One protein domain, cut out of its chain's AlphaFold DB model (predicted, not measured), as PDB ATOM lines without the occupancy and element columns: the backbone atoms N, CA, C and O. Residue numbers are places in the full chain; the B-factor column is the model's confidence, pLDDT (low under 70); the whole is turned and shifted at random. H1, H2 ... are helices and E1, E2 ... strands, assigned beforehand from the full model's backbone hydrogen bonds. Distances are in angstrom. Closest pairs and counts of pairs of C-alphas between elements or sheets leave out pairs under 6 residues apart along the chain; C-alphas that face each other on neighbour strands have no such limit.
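AT A GLANCE: This is residues 41 to 170 of the 208 residues of the protein "JAK2" of Poeciliopsis prolifica (blackstripe livebearer) (UniProt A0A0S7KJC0). A small, strongly twisted sheet of four strands has H1 packed across one of its faces, while a two-stranded ribbon, E3 and E5, lies toward one end of the long axis and a long link, residues 119 to 148, loops out toward the other. H3, the longest helix, follows that link and only grazes the sheet near the end of E6. The printed part has 130 residues with three named helices and six named strands, in the order E1 E2 E3 H1 H2 E4 E5 E6 H3; the larger sheet runs E2 E1 E6 E4 and is mixed, and E3 and E5 are antiparallel. The class is mixed, helices and strands, with 60 residues in named elements, under half of those printed. The whole is only just compact, close to loose, with a radius of gyration of the C-alphas of 16.3 A, and elongated, spanning 55 by 35 by 30 A.

HOW THE PARTS SIT: E1, residues 41 to 44, and E2, residues 55 to 59, form a hairpin, antiparallel at 155 degrees, with N 42 and O 57 at 2.8 A, within hydrogen-bond range. On its other side E1 is parallel to E6, residues 112 to 118, at 22 degrees, with N 43 and O 114 at 2.8 A. E6 is antiparallel to E4, residues 87 to 91, at 145 degrees, with N 90 and O 115 at 2.9 A. The pairing is staggered: E6 pairs with E1 over residues 113 to 115 and with E4 over residues 115 to 118. E2 and E4 are the edge strands. E3, residues 62 to 65, and E5, residues 103 to 106, are antiparallel neighbours at 160 degrees, with N 104 and O 64 at 2.8 A. H1, residues 66 to 76, is on one face of the four-stranded sheet, an arrangement of two layers, one of helix and one of strands; its closest C-alphas to E4 are those of Cys 70 and Ser 88, 6.6 A apart. H1 and H2, residues 81 to 84, only just touch, with 3 pairs of C-alphas within 8 A, the closest being those of Ala 74 and Tyr 84, 6.6 A apart. H2 is not on the four-stranded sheet. H3, residues 149 to 164, only grazes that sheet with its residues 151 to 159; its closest C-alphas to E6 are those of Leu 155 and Ile 118, 6.8 A apart. H2 and H3 are close but not clearly touching, and H1 and H3 are apart. In H1 and H3 every O i to N i+4 pair is within hydrogen-bond range, while H2 is too short for such a pair and its one O i to N i+3 pair is not within range.

IN THESE COORDINATES: E1, residues 41 to 44, begins at C-alpha 41 (26.883, 0.822, -5.504). E2, 55 to 59, measures 13.8 A from first to last C-alpha, and E3, 62 to 65, is followed directly by H1, 66 to 76, of 15.5 A. H2, 81 to 84, comes before E4, 87 to 91, of 13.3 A, and E5, 103 to 106. E6, 112 to 118, is the longest strand at 19.4 A and ends at C-alpha 118 (43.016, -5.944, -6.872). H3, 149 to 164, measures 22.1 A and ends at C-alpha 164 (46.695, 10.945, -5.087).

THE WHOLE: The two C-alphas farthest apart, those of Ser 109 and Lys 140, are 56.0 A apart. The printed part has no cut. The long links are E4 to E5, with 11 residues, and E6 to H3, with 30; in the latter, residues 135 to 136 pair antiparallel with residues 143 to 144. The mean pLDDT of the printed part is 93.1, and residues 48 to 53, in the short link from E1 to E2, are under 70.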
ATOM      1  N   ARG A  41      26.016   0.272  -4.465       97.62
ATOM      2  CA  ARG A  41      26.883   0.822  -5.504       97.62
ATOM      3  C   ARG A  41      28.213   0.086  -5.473       97.62
ATOM      4  O   ARG A  41      28.896   0.054  -4.453       97.62
ATOM      5  N   LEU A  42      28.567  -0.506  -6.604       97.69
ATOM      6  CA  LEU A  42      29.833  -1.184  -6.817       97.69
ATOM      7  C   LEU A  42      30.714  -0.330  -7.722       97.69
ATOM      8  O   LEU A  42      30.475  -0.240  -8.924       97.69
ATOM      9  N   HIS A  43      31.723   0.291  -7.130       97.25
ATOM     10  CA  HIS A  43      32.676   1.179  -7.785       97.25
ATOM     11  C   HIS A  43      33.864   0.407  -8.348       97.25
ATOM     12  O   HIS A  43      34.329  -0.573  -7.758       97.25
ATOM     13  N   PHE A  44      34.391   0.886  -9.469       95.81
ATOM     14  CA  PHE A  44      35.591   0.348 -10.096       95.81
ATOM     15  C   PHE A  44      36.441   1.453 -10.731       95.81
ATOM     16  O   PHE A  44      35.941   2.477 -11.194       95.81
ATOM     17  N   TYR A  45      37.756   1.229 -10.738       94.69
ATOM     18  CA  TYR A  45      38.769   2.240 -11.069       94.69
ATOM     19  C   TYR A  45      39.093   2.331 -12.555       94.69
ATOM     20  O   TYR A  45      39.947   3.127 -12.918       94.69
ATOM     21  N   HIS A  46      38.501   1.491 -13.401       89.94
ATOM     22  CA  HIS A  46      38.674   1.568 -14.846       89.94
ATOM     23  C   HIS A  46      37.504   0.895 -15.561       89.94
ATOM     24  O   HIS A  46      37.157  -0.242 -15.235       89.94
ATOM     25  N   SER A  47      36.905   1.586 -16.531       83.00
ATOM     26  CA  SER A  47      35.846   1.053 -17.392       83.00
ATOM     27  C   SER A  47      36.337   0.923 -18.826       83.00
ATOM     28  O   SER A  47      36.997   1.816 -19.348       83.00
ATOM     29  N   SER A  48      35.936  -0.155 -19.496       69.75
ATOM     30  CA  SER A  48      36.153  -0.317 -20.939       69.75
ATOM     31  C   SER A  48      35.209   0.547 -21.793       69.75
ATOM     32  O   SER A  48      35.446   0.738 -22.986       69.75
ATOM     33  N   GLN A  49      34.133   1.074 -21.197       61.53
ATOM     34  CA  GLN A  49      33.079   1.825 -21.880       61.53
ATOM     35  C   GLN A  49      33.198   3.335 -21.610       61.53
ATOM     36  O   GLN A  49      32.492   3.882 -20.766       61.53
ATOM     37  N   GLY A  50      34.046   4.027 -22.376       53.59
ATOM     38  CA  GLY A  50      34.002   5.491 -22.526       53.59
ATOM     39  C   GLY A  50      34.862   6.325 -21.562       53.59
ATOM     40  O   GLY A  50      35.459   5.821 -20.626       53.59
ATOM     41  N   ALA A  51      34.927   7.632 -21.849       48.09
ATOM     42  CA  ALA A  51      35.952   8.612 -21.442       48.09
ATOM     43  C   ALA A  51      36.119   8.923 -19.935       48.09
ATOM     44  O   ALA A  51      36.873   9.836 -19.596       48.09
ATOM     45  N   ALA A  52      35.417   8.228 -19.041       54.19
ATOM     46  CA  ALA A  52      35.562   8.405 -17.600       54.19
ATOM     47  C   ALA A  52      36.407   7.261 -17.030       54.19
ATOM     48  O   ALA A  52      36.043   6.092 -17.144       54.19
ATOM     49  N   ASP A  53      37.527   7.616 -16.396       66.81
ATOM     50  CA  ASP A  53      38.489   6.660 -15.845       66.81
ATOM     51  C   ASP A  53      37.900   5.784 -14.725       66.81
ATOM     52  O   ASP A  53      38.510   4.785 -14.388       66.81
ATOM     53  N   SER A  54      36.720   6.078 -14.171       78.38
ATOM     54  CA  SER A  54      36.038   5.271 -13.148       78.38
ATOM     55  C   SER A  54      34.566   5.023 -13.492       78.38
ATOM     56  O   SER A  54      33.943   5.794 -14.222       78.38
ATOM     57  N   GLY A  55      33.996   3.936 -12.965       89.88
ATOM     58  CA  GLY A  55      32.595   3.583 -13.193       89.88
ATOM     59  C   GLY A  55      31.931   2.919 -11.990       89.88
ATOM     60  O   GLY A  55      32.584   2.588 -10.997       89.88
ATOM     61  N   THR A  56      30.612   2.741 -12.087       94.94
ATOM     62  CA  THR A  56      29.785   2.185 -11.011       94.94
ATOM     63  C   THR A  56      28.695   1.271 -11.576       94.94
ATOM     64  O   THR A  56      28.069   1.597 -12.584       94.94
ATOM     65  N   LEU A  57      28.444   0.141 -10.909       96.00
ATOM     66  CA  LEU A  57      27.246  -0.687 -11.081       96.00
ATOM     67  C   LEU A  57      26.313  -0.472  -9.887       96.00
ATOM     68  O   LEU A  57      26.780  -0.383  -8.753       96.00
ATOM     69  N   SER A  58      25.006  -0.415 -10.132       96.19
ATOM     70  CA  SER A  58      24.008  -0.172  -9.087       96.19
ATOM     71  C   SER A  58      23.000  -1.309  -9.011       96.19
ATOM     72  O   SER A  58      22.518  -1.770 -10.044       96.19
ATOM     73  N   TYR A  59      22.649  -1.713  -7.790       97.06
ATOM     74  CA  TYR A  59      21.790  -2.867  -7.531       97.06
ATOM     75  C   TYR A  59      20.613  -2.488  -6.612       97.06
ATOM     76  O   TYR A  59      20.793  -1.685  -5.687       97.06
ATOM     77  N   PRO A  60      19.404  -3.033  -6.861       96.81
ATOM     78  CA  PRO A  60      18.236  -2.834  -6.002       96.81
ATOM     79  C   PRO A  60      18.340  -3.633  -4.686       96.81
ATOM     80  O   PRO A  60      19.303  -4.376  -4.500       96.81
ATOM     81  N   PRO A  61      17.381  -3.510  -3.753       96.81
ATOM     82  CA  PRO A  61      17.286  -4.386  -2.589       96.81
ATOM     83  C   PRO A  61      17.287  -5.862  -2.972       96.81
ATOM     84  O   PRO A  61      16.702  -6.252  -3.984       96.81
ATOM     85  N   GLY A  62      17.950  -6.678  -2.159       96.50
ATOM     86  CA  GLY A  62      18.118  -8.099  -2.415       96.50
ATOM     87  C   GLY A  62      19.302  -8.715  -1.678       96.50
ATOM     88  O   GLY A  62      20.017  -8.048  -0.923       96.50
ATOM     89  N   ASP A  63      19.492 -10.005  -1.940       97.94
ATOM     90  CA  ASP A  63      20.617 -10.789  -1.447       97.94
ATOM     91  C   ASP A  63      21.645 -10.962  -2.571       97.94
ATOM     92  O   ASP A  63      21.302 -11.426  -3.659       97.94
ATOM     93  N   TYR A  64      22.904 -10.614  -2.302       98.31
ATOM     94  CA  TYR A  64      23.979 -10.635  -3.297       98.31
ATOM     95  C   TYR A  64      25.204 -11.378  -2.782       98.31
ATOM     96  O   TYR A  64      25.714 -11.068  -1.701       98.31
ATOM     97  N   VAL A  65      25.720 -12.322  -3.570       98.50
ATOM     98  CA  VAL A  65      26.990 -12.991  -3.272       98.50
ATOM     99  C   VAL A  65      28.151 -12.126  -3.762       98.50
ATOM    100  O   VAL A  65      28.141 -11.624  -4.885       98.50
ATOM    101  N   ALA A  66      29.184 -11.964  -2.935       98.38
ATOM    102  CA  ALA A  66      30.352 -11.152  -3.276       98.38
ATOM    103  C   ALA A  66      31.048 -11.609  -4.573       98.38
ATOM    104  O   ALA A  66      31.485 -10.771  -5.359       98.38
ATOM    105  N   GLU A  67      31.137 -12.918  -4.821       98.38
ATOM    106  CA  GLU A  67      31.690 -13.474  -6.062       98.38
ATOM    107  C   GLU A  67      30.880 -13.074  -7.306       98.38
ATOM    108  O   GLU A  67      31.474 -12.694  -8.311       98.38
ATOM    109  N   GLU A  68      29.548 -13.076  -7.240       98.25
ATOM    110  CA  GLU A  68      28.690 -12.675  -8.368       98.25
ATOM    111  C   GLU A  68      28.874 -11.191  -8.703       98.25
ATOM    112  O   GLU A  68      29.093 -10.833  -9.861       98.25
ATOM    113  N   LEU A  69      28.915 -10.338  -7.675       98.25
ATOM    114  CA  LEU A  69      29.223  -8.914  -7.817       98.25
ATOM    115  C   LEU A  69      30.621  -8.687  -8.424       98.25
ATOM    116  O   LEU A  69      30.788  -7.852  -9.316       98.25
ATOM    117  N   CYS A  70      31.632  -9.446  -7.981       97.94
ATOM    118  CA  CYS A  70      32.976  -9.416  -8.568       97.94
ATOM    119  C   CYS A  70      32.971  -9.826 -10.045       97.94
ATOM    120  O   CYS A  70      33.679  -9.215 -10.841       97.94
ATOM    121  N   ILE A  71      32.199 -10.849 -10.419       98.06
ATOM    122  CA  ILE A  71      32.079 -11.308 -11.809       98.06
ATOM    123  C   ILE A  71      31.459 -10.211 -12.683       98.06
ATOM    124  O   ILE A  71      31.925  -9.983 -13.800       98.06
ATOM    125  N   ASP A  72      30.442  -9.509 -12.191       97.25
ATOM    126  CA  ASP A  72      29.798  -8.433 -12.946       97.25
ATOM    127  C   ASP A  72      30.706  -7.208 -13.111       97.25
ATOM    128  O   ASP A  72      30.821  -6.678 -14.220       97.25
ATOM    129  N   ALA A  73      31.449  -6.822 -12.068       96.88
ATOM    130  CA  ALA A  73      32.488  -5.798 -12.195       96.88
ATOM    131  C   ALA A  73      33.617  -6.234 -13.144       96.88
ATOM    132  O   ALA A  73      34.019  -5.466 -14.017       96.88
ATOM    133  N   ALA A  74      34.084  -7.483 -13.051       96.69
ATOM    134  CA  ALA A  74      35.107  -8.021 -13.946       96.69
ATOM    135  C   ALA A  74      34.683  -7.921 -15.420       96.69
ATOM    136  O   ALA A  74      35.484  -7.502 -16.257       96.69
ATOM    137  N   LYS A  75      33.416  -8.222 -15.743       95.62
ATOM    138  CA  LYS A  75      32.869  -8.039 -17.099       95.62
ATOM    139  C   LYS A  75      32.891  -6.571 -17.532       95.62
ATOM    140  O   LYS A  75      33.328  -6.288 -18.645       95.62
ATOM    141  N   ALA A  76      32.452  -5.648 -16.672       94.69
ATOM    142  CA  ALA A  76      32.446  -4.211 -16.976       94.69
ATOM    143  C   ALA A  76      33.865  -3.666 -17.257       94.69
ATOM    144  O   ALA A  76      34.068  -2.825 -18.138       94.69
ATOM    145  N   CYS A  77      34.857  -4.211 -16.557       94.75
ATOM    146  CA  CYS A  77      36.263  -3.823 -16.644       94.75
ATOM    147  C   CYS A  77      37.084  -4.647 -17.657       94.75
ATOM    148  O   CYS A  77      38.302  -4.489 -17.712       94.75
ATOM    149  N   CYS A  78      36.453  -5.532 -18.443       94.81
ATOM    150  CA  CYS A  78      37.123  -6.449 -19.378       94.81
ATOM    151  C   CYS A  78      38.204  -7.344 -18.738       94.81
ATOM    152  O   CYS A  78      39.166  -7.741 -19.393       94.81
ATOM    153  N   ILE A  79      38.036  -7.711 -17.468       96.81
ATOM    154  CA  ILE A  79      38.948  -8.617 -16.771       96.81
ATOM    155  C   ILE A  79      38.633 -10.057 -17.177       96.81
ATOM    156  O   ILE A  79      37.548 -10.581 -16.911       96.81
ATOM    157  N   SER A  80      39.600 -10.719 -17.813       95.62
ATOM    158  CA  SER A  80      39.475 -12.128 -18.196       95.62
ATOM    159  C   SER A  80      39.330 -13.039 -16.961       95.62
ATOM    160  O   SER A  80      39.986 -12.798 -15.941       95.62
ATOM    161  N   PRO A  81      38.557 -14.144 -17.047       96.62
ATOM    162  CA  PRO A  81      38.416 -15.113 -15.955       96.62
ATOM    163  C   PRO A  81      39.745 -15.646 -15.395       96.62
ATOM    164  O   PRO A  81      39.809 -16.026 -14.229       96.62
ATOM    165  N   LEU A  82      40.819 -15.639 -16.196       95.50
ATOM    166  CA  LEU A  82      42.165 -16.037 -15.764       95.50
ATOM    167  C   LEU A  82      42.734 -15.152 -14.637       95.50
ATOM    168  O   LEU A  82      43.564 -15.615 -13.849       95.50
ATOM    169  N   TYR A  83      42.319 -13.884 -14.587       96.56
ATOM    170  CA  TYR A  83      42.837 -12.876 -13.662       96.56
ATOM    171  C   TYR A  83      41.815 -12.434 -12.613       96.56
ATOM    172  O   TYR A  83      42.197 -11.768 -11.653       96.56
ATOM    173  N   TYR A  84      40.543 -12.820 -12.762       93.38
ATOM    174  CA  TYR A  84      39.455 -12.485 -11.833       93.38
ATOM    175  C   TYR A  84      39.829 -12.773 -10.370       93.38
ATOM    176  O   TYR A  84      39.564 -11.961  -9.487       93.38
ATOM    177  N   ASN A  85      40.522 -13.885 -10.115       95.81
ATOM    178  CA  ASN A  85      40.903 -14.315  -8.771       95.81
ATOM    179  C   ASN A  85      41.921 -13.398  -8.063       95.81
ATOM    180  O   ASN A  85      42.232 -13.620  -6.895       95.81
ATOM    181  N   LEU A  86      42.462 -12.390  -8.750       98.00
ATOM    182  CA  LEU A  86      43.296 -11.352  -8.141       98.00
ATOM    183  C   LEU A  86      42.463 -10.261  -7.454       98.00
ATOM    184  O   LEU A  86      43.002  -9.487  -6.657       98.00
ATOM    185  N   PHE A  87      41.163 -10.205  -7.746       98.44
ATOM    186  CA  PHE A  87      40.250  -9.160  -7.308       98.44
ATOM    187  C   PHE A  87      39.370  -9.600  -6.136       98.44
ATOM    188  O   PHE A  87      39.177 -10.785  -5.868       98.44
ATOM    189  N   SER A  88      38.838  -8.618  -5.415       98.38
ATOM    190  CA  SER A  88      37.917  -8.797  -4.294       98.38
ATOM    191  C   SER A  88      37.111  -7.515  -4.077       98.38
ATOM    192  O   SER A  88      37.470  -6.451  -4.585       98.38
ATOM    193  N   LEU A  89      36.048  -7.605  -3.276       98.56
ATOM    194  CA  LEU A  89      35.297  -6.436  -2.820       98.56
ATOM    195  C   LEU A  89      35.901  -5.863  -1.542       98.56
ATOM    196  O   LEU A  89      36.217  -6.607  -0.604       98.56
ATOM    197  N   PHE A  90      36.018  -4.543  -1.520       98.31
ATOM    198  CA  PHE A  90      36.492  -3.749  -0.400       98.31
ATOM    199  C   PHE A  90      35.444  -2.718   0.002       98.31
ATOM    200  O   PHE A  90      34.729  -2.190  -0.847       98.31
ATOM    201  N   ARG A  91      35.384  -2.399   1.290       97.50
ATOM    202  CA  ARG A  91      34.543  -1.340   1.828       97.50
ATOM    203  C   ARG A  91      35.390  -0.337   2.587       97.50
ATOM    204  O   ARG A  91      36.037  -0.675   3.574       97.50
ATOM    205  N   GLU A  92      35.348   0.909   2.128       94.06
ATOM    206  CA  GLU A  92      36.201   1.982   2.647       94.06
ATOM    207  C   GLU A  92      35.830   2.400   4.072       94.06
ATOM    208  O   GLU A  92      36.720   2.612   4.889       94.06
ATOM    209  N   ARG A  93      34.529   2.456   4.408       93.81
ATOM    210  CA  ARG A  93      34.058   2.980   5.708       93.81
ATOM    211  C   ARG A  93      34.677   2.297   6.931       93.81
ATOM    212  O   ARG A  93      34.795   2.923   7.978       93.81
ATOM    213  N   ASP A  94      35.040   1.025   6.816       95.31
ATOM    214  CA  ASP A  94      35.640   0.228   7.888       95.31
ATOM    215  C   ASP A  94      36.876  -0.567   7.440       95.31
ATOM    216  O   ASP A  94      37.349  -1.436   8.169       95.31
ATOM    217  N   ASN A  95      37.432  -0.236   6.271       94.50
ATOM    218  CA  ASN A  95      38.603  -0.888   5.685       94.50
ATOM    219  C   ASN A  95      38.492  -2.421   5.611       94.50
ATOM    220  O   ASN A  95      39.452  -3.148   5.895       94.50
ATOM    221  N   LEU A  96      37.317  -2.926   5.230       97.62
ATOM    222  CA  LEU A  96      37.017  -4.353   5.255       97.62
ATOM    223  C   LEU A  96      37.046  -4.979   3.858       97.62
ATOM    224  O   LEU A  96      36.432  -4.483   2.915       97.62
ATOM    225  N   TRP A  97      37.706  -6.132   3.750       98.38
ATOM    226  CA  TRP A  97      37.623  -7.005   2.581       98.38
ATOM    227  C   TRP A  97      36.632  -8.137   2.821       98.38
ATOM    228  O   TRP A  97      36.651  -8.768   3.881       98.38
ATOM    229  N   PHE A  98      35.836  -8.465   1.809       98.38
ATOM    230  CA  PHE A  98      34.864  -9.551   1.902       98.38
ATOM    231  C   PHE A  98      35.416 -10.874   1.375       98.38
ATOM    232  O   PHE A  98      36.259 -10.918   0.478       98.38
ATOM    233  N   SER A  99      34.936 -11.969   1.962       97.94
ATOM    234  CA  SER A  99      35.119 -13.313   1.410       97.94
ATOM    235  C   SER A  99      34.285 -13.455   0.130       97.94
ATOM    236  O   SER A  99      33.176 -12.918   0.103       97.94
ATOM    237  N   PRO A 100      34.736 -14.195  -0.902       97.56
ATOM    238  CA  PRO A 100      33.957 -14.398  -2.130       97.56
ATOM    239  C   PRO A 100      32.572 -15.022  -1.881       97.56
ATOM    240  O   PRO A 100      31.633 -14.745  -2.614       97.56
ATOM    241  N   ASN A 101      32.408 -15.797  -0.805       97.88
ATOM    242  CA  ASN A 101      31.125 -16.387  -0.410       97.88
ATOM    243  C   ASN A 101      30.294 -15.521   0.561       97.88
ATOM    244  O   ASN A 101      29.307 -16.006   1.115       97.88
ATOM    245  N   HIS A 102      30.700 -14.277   0.833       98.44
ATOM    246  CA  HIS A 102      29.915 -13.373   1.670       98.44
ATOM    247  C   HIS A 102      28.599 -13.013   0.974       98.44
ATOM    248  O   HIS A 102      28.591 -12.758  -0.229       98.44
ATOM    249  N   VAL A 103      27.507 -12.963   1.743       98.50
ATOM    250  CA  VAL A 103      26.180 -12.581   1.251       98.50
ATOM    251  C   VAL A 103      25.791 -11.239   1.856       98.50
ATOM    252  O   VAL A 103      25.579 -11.144   3.068       98.50
ATOM    253  N   PHE A 104      25.678 -10.218   1.011       98.00
ATOM    254  CA  PHE A 104      25.098  -8.930   1.372       98.00
ATOM    255  C   PHE A 104      23.581  -9.064   1.358       98.00
ATOM    256  O   PHE A 104      23.024  -9.436   0.332       98.00
ATOM    257  N   ARG A 105      22.924  -8.766   2.480       97.62
ATOM    258  CA  ARG A 105      21.460  -8.743   2.587       97.62
ATOM    259  C   ARG A 105      21.014  -7.304   2.744       97.62
ATOM    260  O   ARG A 105      21.297  -6.700   3.780       97.62
ATOM    261  N   LEU A 106      20.395  -6.751   1.709       96.44
ATOM    262  CA  LEU A 106      20.124  -5.321   1.611       96.44
ATOM    263  C   LEU A 106      18.628  -5.076   1.467       96.44
ATOM    264  O   LEU A 106      18.005  -5.527   0.507       96.44
ATOM    265  N   ASP A 107      18.064  -4.353   2.430       94.31
ATOM    266  CA  ASP A 107      16.678  -3.895   2.395       94.31
ATOM    267  C   ASP A 107      16.540  -2.550   1.657       94.31
ATOM    268  O   ASP A 107      17.515  -1.990   1.162       94.31
ATOM    269  N   GLU A 108      15.317  -2.019   1.578       93.56
ATOM    270  CA  GLU A 108      15.014  -0.736   0.919       93.56
ATOM    271  C   GLU A 108      15.676   0.487   1.573       93.56
ATOM    272  O   GLU A 108      15.781   1.536   0.938       93.56
ATOM    273  N   SER A 109      16.109   0.373   2.831       91.94
ATOM    274  CA  SER A 109      16.767   1.447   3.581       91.94
ATOM    275  C   SER A 109      18.294   1.374   3.527       91.94
ATOM    276  O   SER A 109      18.972   2.298   3.985       91.94
ATOM    277  N   ALA A 110      18.843   0.290   2.974       93.69
ATOM    278  CA  ALA A 110      20.274   0.088   2.872       93.69
ATOM    279  C   ALA A 110      20.936   1.098   1.914       93.69
ATOM    280  O   ALA A 110      20.351   1.572   0.941       93.69
ATOM    281  N   SER A 111      22.199   1.416   2.196       94.19
ATOM    282  CA  SER A 111      23.077   2.173   1.304       94.19
ATOM    283  C   SER A 111      24.496   1.643   1.472       94.19
ATOM    284  O   SER A 111      25.221   2.074   2.368       94.19
ATOM    285  N   GLU A 112      24.875   0.700   0.618       96.56
ATOM    286  CA  GLU A 112      26.174   0.039   0.638       96.56
ATOM    287  C   GLU A 112      27.042   0.523  -0.533       96.56
ATOM    288  O   GLU A 112      26.627   0.489  -1.692       96.56
ATOM    289  N   ASP A 113      28.265   0.952  -0.228       97.38
ATOM    290  CA  ASP A 113      29.289   1.300  -1.213       97.38
ATOM    291  C   ASP A 113      30.439   0.297  -1.118       97.38
ATOM    292  O   ASP A 113      31.094   0.168  -0.078       97.38
ATOM    293  N   LEU A 114      30.673  -0.414  -2.217       98.25
ATOM    294  CA  LEU A 114      31.727  -1.409  -2.357       98.25
ATOM    295  C   LEU A 114      32.649  -1.035  -3.508       98.25
ATOM    296  O   LEU A 114      32.227  -0.441  -4.494       98.25
ATOM    297  N   PHE A 115      33.905  -1.447  -3.405       98.00
ATOM    298  CA  PHE A 115      34.941  -1.170  -4.385       98.00
ATOM    299  C   PHE A 115      35.515  -2.484  -4.890       98.00
ATOM    300  O   PHE A 115      36.050  -3.284  -4.118       98.00
ATOM    301  N   PHE A 116      35.415  -2.707  -6.196       98.38
ATOM    302  CA  PHE A 116      36.087  -3.806  -6.872       98.38
ATOM    303  C   PHE A 116      37.578  -3.480  -6.968       98.38
ATOM    304  O   PHE A 116      37.967  -2.483  -7.577       98.38
ATOM    305  N   ARG A 117      38.437  -4.267  -6.319       98.00
ATOM    306  CA  ARG A 117      39.865  -3.941  -6.183       98.00
ATOM    307  C   ARG A 117      40.743  -5.165  -6.354       98.00
ATOM    308  O   ARG A 117      40.383  -6.258  -5.922       98.00
ATOM    309  N   ILE A 118      41.932  -4.963  -6.914       98.38
ATOM    310  CA  ILE A 118      43.016  -5.944  -6.872       98.38
ATOM    311  C   ILE A 118      43.462  -6.071  -5.416       98.38
ATOM    312  O   ILE A 118      43.898  -5.093  -4.801       98.38
ATOM    313  N   ARG A 119      43.337  -7.285  -4.879       97.81
ATOM    314  CA  ARG A 119      43.707  -7.654  -3.508       97.81
ATOM    315  C   ARG A 119      44.983  -8.484  -3.468       97.81
ATOM    316  O   ARG A 119      45.789  -8.326  -2.555       97.81
ATOM    317  N   TYR A 120      45.160  -9.372  -4.443       97.75
ATOM    318  CA  TYR A 120      46.307 -10.271  -4.517       97.75
ATOM    319  C   TYR A 120      47.293  -9.755  -5.563       97.75
ATOM    320  O   TYR A 120      46.983  -9.700  -6.751       97.75
ATOM    321  N   TYR A 121      48.488  -9.373  -5.111       96.62
ATOM    322  CA  TYR A 121      49.526  -8.770  -5.941       96.62
ATOM    323  C   TYR A 121      50.876  -9.459  -5.718       96.62
ATOM    324  O   TYR A 121      51.221  -9.815  -4.591       96.62
ATOM    325  N   PHE A 122      51.651  -9.617  -6.792       95.25
ATOM    326  CA  PHE A 122      52.955 -10.282  -6.778       95.25
ATOM    327  C   PHE A 122      54.034  -9.313  -7.274       95.25
ATOM    328  O   PHE A 122      54.103  -9.078  -8.478       95.25
ATOM    329  N   PRO A 123      54.877  -8.740  -6.398       93.50
ATOM    330  CA  PRO A 123      55.944  -7.830  -6.811       93.50
ATOM    331  C   PRO A 123      56.919  -8.460  -7.816       93.50
ATOM    332  O   PRO A 123      57.118  -9.673  -7.839       93.50
ATOM    333  N   GLY A 124      57.548  -7.625  -8.648       93.38
ATOM    334  CA  GLY A 124      58.553  -8.079  -9.616       93.38
ATOM    335  C   GLY A 124      57.994  -8.794 -10.851       93.38
ATOM    336  O   GLY A 124      58.777  -9.326 -11.631       93.38
ATOM    337  N   TRP A 125      56.672  -8.789 -11.064       94.19
ATOM    338  CA  TRP A 125      56.011  -9.386 -12.237       94.19
ATOM    339  C   TRP A 125      56.444  -8.789 -13.588       94.19
ATOM    340  O   TRP A 125      56.303  -9.434 -14.622       94.19
ATOM    341  N   TYR A 126      56.976  -7.566 -13.576       90.75
ATOM    342  CA  TYR A 126      57.486  -6.837 -14.743       90.75
ATOM    343  C   TYR A 126      59.007  -6.979 -14.938       90.75
ATOM    344  O   TYR A 126      59.557  -6.443 -15.898       90.75
ATOM    345  N   SER A 127      59.715  -7.642 -14.017       89.19
ATOM    346  CA  SER A 127      61.180  -7.708 -14.012       89.19
ATOM    347  C   SER A 127      61.701  -9.015 -14.607       89.19
ATOM    348  O   SER A 127      61.097 -10.072 -14.455       89.19
ATOM    349  N   SER A 128      62.881  -8.965 -15.225       83.75
ATOM    350  CA  SER A 128      63.647 -10.146 -15.646       83.75
ATOM    351  C   SER A 128      64.650 -10.629 -14.583       83.75
ATOM    352  O   SER A 128      65.393 -11.578 -14.834       83.75
ATOM    353  N   GLY A 129      64.670 -10.014 -13.394       85.06
ATOM    354  CA  GLY A 129      65.601 -10.331 -12.308       85.06
ATOM    355  C   GLY A 129      65.363 -11.680 -11.614       85.06
ATOM    356  O   GLY A 129      64.423 -12.413 -11.917       85.06
ATOM    357  N   ALA A 130      66.224 -11.994 -10.641       81.38
ATOM    358  CA  ALA A 130      66.215 -13.275  -9.926       81.38
ATOM    359  C   ALA A 130      64.968 -13.501  -9.043       81.38
ATOM    360  O   ALA A 130      64.600 -14.643  -8.792       81.38
ATOM    361  N   SER A 131      64.308 -12.428  -8.595       85.50
ATOM    362  CA  SER A 131      63.100 -12.471  -7.756       85.50
ATOM    363  C   SER A 131      61.858 -12.010  -8.534       85.50
ATOM    364  O   SER A 131      61.137 -11.119  -8.083       85.50
ATOM    365  N   ARG A 132      61.638 -12.565  -9.733       92.19
ATOM    366  CA  ARG A 132      60.478 -12.233 -10.579       92.19
ATOM    367  C   ARG A 132      59.299 -13.178 -10.359       92.19
ATOM    368  O   ARG A 132      59.486 -14.370 -10.121       92.19
ATOM    369  N   ALA A 133      58.090 -12.645 -10.499       94.81
ATOM    370  CA  ALA A 133      56.853 -13.418 -10.483       94.81
ATOM    371  C   ALA A 133      56.379 -13.689 -11.916       94.81
ATOM    372  O   ALA A 133      56.370 -12.787 -12.749       94.81
ATOM    373  N   TYR A 134      55.957 -14.919 -12.200       94.94
ATOM    374  CA  TYR A 134      55.423 -15.314 -13.503       94.94
ATOM    375  C   TYR A 134      54.397 -16.439 -13.354       94.94
ATOM    376  O   TYR A 134      54.373 -17.159 -12.354       94.94
ATOM    377  N   ARG A 135      53.541 -16.603 -14.364       94.75
ATOM    378  CA  ARG A 135      52.676 -17.779 -14.513       94.75
ATOM    379  C   ARG A 135      53.415 -18.855 -15.300       94.75
ATOM    380  O   ARG A 135      54.199 -18.548 -16.195       94.75
ATOM    381  N   TYR A 136      53.154 -20.120 -14.990       94.38
ATOM    382  CA  TYR A 136      53.743 -21.231 -15.733       94.38
ATOM    383  C   TYR A 136      53.255 -21.246 -17.184       94.38
ATOM    384  O   TYR A 136      52.052 -21.198 -17.437       94.38
ATOM    385  N   GLY A 137      54.193 -21.342 -18.126       93.00
ATOM    386  CA  GLY A 137      53.895 -21.594 -19.528       93.00
ATOM    387  C   GLY A 137      53.851 -23.089 -19.858       93.00
ATOM    388  O   GLY A 137      54.222 -23.950 -19.061       93.00
ATOM    389  N   VAL A 138      53.409 -23.405 -21.076       93.12
ATOM    390  CA  VAL A 138      53.179 -24.789 -21.538       93.12
ATOM    391  C   VAL A 138      54.477 -25.600 -21.651       93.12
ATOM    392  O   VAL A 138      54.493 -26.805 -21.409       93.12
ATOM    393  N   LYS A 139      55.580 -24.958 -22.044       95.31
ATOM    394  CA  LYS A 139      56.887 -25.610 -22.197       95.31
ATOM    395  C   LYS A 139      57.690 -25.499 -20.906       95.31
ATOM    396  O   LYS A 139      57.596 -24.507 -20.183       95.31
ATOM    397  N   LYS A 140      58.551 -26.484 -20.644       92.75
ATOM    398  CA  LYS A 140      59.495 -26.425 -19.521       92.75
ATOM    399  C   LYS A 140      60.338 -25.148 -19.613       92.75
ATOM    400  O   LYS A 140      60.959 -24.899 -20.641       92.75
ATOM    401  N   GLY A 141      60.343 -24.363 -18.538       88.38
ATOM    402  CA  GLY A 141      61.054 -23.085 -18.474       88.38
ATOM    403  C   GLY A 141      60.400 -21.947 -19.262       88.38
ATOM    404  O   GLY A 141      61.006 -20.889 -19.375       88.38
ATOM    405  N   SER A 142      59.197 -22.141 -19.818       92.19
ATOM    406  CA  SER A 142      58.428 -21.038 -20.400       92.19
ATOM    407  C   SER A 142      57.601 -20.331 -19.338       92.19
ATOM    408  O   SER A 142      57.048 -20.956 -18.430       92.19
ATOM    409  N   GLU A 143      57.518 -19.018 -19.485       92.75
ATOM    410  CA  GLU A 143      56.864 -18.113 -18.554       92.75
ATOM    411  C   GLU A 143      55.719 -17.404 -19.273       92.75
ATOM    412  O   GLU A 143      55.754 -17.183 -20.485       92.75
ATOM    413  N   SER A 144      54.673 -17.085 -18.527       92.19
ATOM    414  CA  SER A 144      53.526 -16.309 -18.980       92.19
ATOM    415  C   SER A 144      53.331 -15.114 -18.049       92.19
ATOM    416  O   SER A 144      53.624 -15.218 -16.851       92.19
ATOM    417  N   PRO A 145      52.861 -13.971 -18.569       92.81
ATOM    418  CA  PRO A 145      52.734 -12.756 -17.778       92.81
ATOM    419  C   PRO A 145      51.720 -12.940 -16.641       92.81
ATOM    420  O   PRO A 145      50.705 -13.625 -16.790       92.81
ATOM    421  N   VAL A 146      52.004 -12.338 -15.481       95.50
ATOM    422  CA  VAL A 146      51.116 -12.414 -14.305       95.50
ATOM    423  C   VAL A 146      49.812 -11.659 -14.544       95.50
ATOM    424  O   VAL A 146      48.762 -12.148 -14.113       95.50
ATOM    425  N   LEU A 147      49.900 -10.523 -15.241       96.31
ATOM    426  CA  LEU A 147      48.823  -9.585 -15.561       96.31
ATOM    427  C   LEU A 147      48.775  -9.374 -17.081       96.31
ATOM    428  O   LEU A 147      49.822  -9.398 -17.729       96.31
ATOM    429  N   ASP A 148      47.585  -9.166 -17.636       95.44
ATOM    430  CA  ASP A 148      47.409  -8.645 -18.994       95.44
ATOM    431  C   ASP A 148      47.261  -7.111 -18.987       95.44
ATOM    432  O   ASP A 148      47.322  -6.469 -17.933       95.44
ATOM    433  N   ASP A 149      47.065  -6.517 -20.166       95.00
ATOM    434  CA  ASP A 149      46.949  -5.062 -20.325       95.00
ATOM    435  C   ASP A 149      45.734  -4.478 -19.583       95.00
ATOM    436  O   ASP A 149      45.821  -3.379 -19.029       95.00
ATOM    437  N   TYR A 150      44.617  -5.214 -19.513       94.81
ATOM    438  CA  TYR A 150      43.406  -4.772 -18.815       94.81
ATOM    439  C   TYR A 150      43.625  -4.728 -17.304       94.81
ATOM    440  O   TYR A 150      43.322  -3.724 -16.655       94.81
ATOM    441  N   VAL A 151      44.217  -5.782 -16.735       96.75
ATOM    442  CA  VAL A 151      44.530  -5.837 -15.304       96.75
ATOM    443  C   VAL A 151      45.621  -4.830 -14.945       96.75
ATOM    444  O   VAL A 151      45.533  -4.198 -13.894       96.75
ATOM    445  N   MET A 152      46.624  -4.632 -15.807       96.25
ATOM    446  CA  MET A 152      47.656  -3.612 -15.604       96.25
ATOM    447  C   MET A 152      47.061  -2.198 -15.604       96.25
ATOM    448  O   MET A 152      47.392  -1.399 -14.730       96.25
ATOM    449  N   THR A 153      46.158  -1.901 -16.540       94.75
ATOM    450  CA  THR A 153      45.453  -0.610 -16.591       94.75
ATOM    451  C   THR A 153      44.616  -0.397 -15.333       94.75
ATOM    452  O   THR A 153      44.691   0.658 -14.707       94.75
ATOM    453  N   TYR A 154      43.889  -1.428 -14.897       96.88
ATOM    454  CA  TYR A 154      43.116  -1.368 -13.662       96.88
ATOM    455  C   TYR A 154      44.000  -1.127 -12.432       96.88
ATOM    456  O   TYR A 154      43.684  -0.289 -11.586       96.88
ATOM    457  N   LEU A 155      45.126  -1.844 -12.339       97.31
ATOM    458  CA  LEU A 155      46.104  -1.696 -11.262       97.31
ATOM    459  C   LEU A 155      46.645  -0.269 -11.204       97.31
ATOM    460  O   LEU A 155      46.698   0.314 -10.122       97.31
ATOM    461  N   PHE A 156      47.005   0.296 -12.360       96.12
ATOM    462  CA  PHE A 156      47.457   1.676 -12.461       96.12
ATOM    463  C   PHE A 156      46.400   2.645 -11.925       96.12
ATOM    464  O   PHE A 156      46.714   3.453 -11.052       96.12
ATOM    465  N   SER A 157      45.150   2.544 -12.380       95.25
ATOM    466  CA  SER A 157      44.094   3.454 -11.935       95.25
ATOM    467  C   SER A 157      43.787   3.328 -10.442       95.25
ATOM    468  O   SER A 157      43.611   4.345  -9.770       95.25
ATOM    469  N   GLN A 158      43.771   2.103  -9.908       96.19
ATOM    470  CA  GLN A 158      43.583   1.856  -8.477       96.19
ATOM    471  C   GLN A 158      44.713   2.492  -7.657       96.19
ATOM    472  O   GLN A 158      44.450   3.274  -6.748       96.19
ATOM    473  N   TRP A 159      45.972   2.199  -7.989       96.12
ATOM    474  CA  TRP A 159      47.122   2.711  -7.237       96.12
ATOM    475  C   TRP A 159      47.281   4.218  -7.368       96.12
ATOM    476  O   TRP A 159      47.592   4.884  -6.387       96.12
ATOM    477  N   ARG A 160      47.031   4.776  -8.557       95.06
ATOM    478  CA  ARG A 160      47.020   6.224  -8.764       95.06
ATOM    479  C   ARG A 160      45.964   6.887  -7.885       95.06
ATOM    480  O   ARG A 160      46.253   7.916  -7.282       95.06
ATOM    481  N   ASN A 161      44.757   6.322  -7.816       93.81
ATOM    482  CA  ASN A 161      43.693   6.850  -6.966       93.81
ATOM    483  C   ASN A 161      44.103   6.827  -5.488       93.81
ATOM    484  O   ASN A 161      44.031   7.862  -4.832       93.81
ATOM    485  N   ASP A 162      44.610   5.694  -5.000       94.12
ATOM    486  CA  ASP A 162      45.072   5.560  -3.617       94.12
ATOM    487  C   ASP A 162      46.219   6.531  -3.289       94.12
ATOM    488  O   ASP A 162      46.258   7.117  -2.207       94.12
ATOM    489  N   PHE A 163      47.153   6.711  -4.226       93.81
ATOM    490  CA  PHE A 163      48.311   7.590  -4.088       93.81
ATOM    491  C   PHE A 163      47.901   9.065  -4.026       93.81
ATOM    492  O   PHE A 163      48.265   9.767  -3.087       93.81
ATOM    493  N   VAL A 164      47.109   9.533  -4.997       92.25
ATOM    494  CA  VAL A 164      46.695  10.945  -5.087       92.25
ATOM    495  C   VAL A 164      45.735  11.319  -3.955       92.25
ATOM    496  O   VAL A 164      45.815  12.425  -3.432       92.25
ATOM    497  N   ASN A 165      44.865  10.399  -3.530       91.19
ATOM    498  CA  ASN A 165      43.926  10.645  -2.432       91.19
ATOM    499  C   ASN A 165      44.533  10.400  -1.037       91.19
ATOM    500  O   ASN A 165      43.819  10.491  -0.040       91.19
ATOM    501  N   GLY A 166      45.830  10.081  -0.941       89.75
ATOM    502  CA  GLY A 166      46.525   9.918   0.339       89.75
ATOM    503  C   GLY A 166      46.112   8.681   1.144       89.75
ATOM    504  O   GLY A 166      46.315   8.647   2.357       89.75
ATOM    505  N   VAL A 167      45.548   7.659   0.494       89.69
ATOM    506  CA  VAL A 167      45.216   6.367   1.126       89.69
ATOM    507  C   VAL A 167      46.495   5.637   1.553       89.69
ATOM    508  O   VAL A 167      46.518   4.952   2.577       89.69
ATOM    509  N   VAL A 168      47.581   5.806   0.793       86.62
ATOM    510  CA  VAL A 168      48.910   5.275   1.122       86.62
ATOM    511  C   VAL A 168      49.776   6.386   1.708       86.62
ATOM    512  O   VAL A 168      49.978   7.425   1.087       86.62
ATOM    513  N   THR A 169      50.327   6.158   2.903       87.75
ATOM    514  CA  THR A 169      51.276   7.090   3.526       87.75
ATOM    515  C   THR A 169      52.666   6.931   2.918       87.75
ATOM    516  O   THR A 169      53.212   5.829   2.884       87.75
ATOM    517  N   ILE A 170      53.256   8.045   2.491       88.81
ATOM    518  CA  ILE A 170      54.612   8.119   1.941       88.81
ATOM    519  C   ILE A 170      55.484   8.903   2.920       88.81
ATOM    520  O   ILE A 170      55.001   9.798   3.616       88.81
TER     521      ILE A 170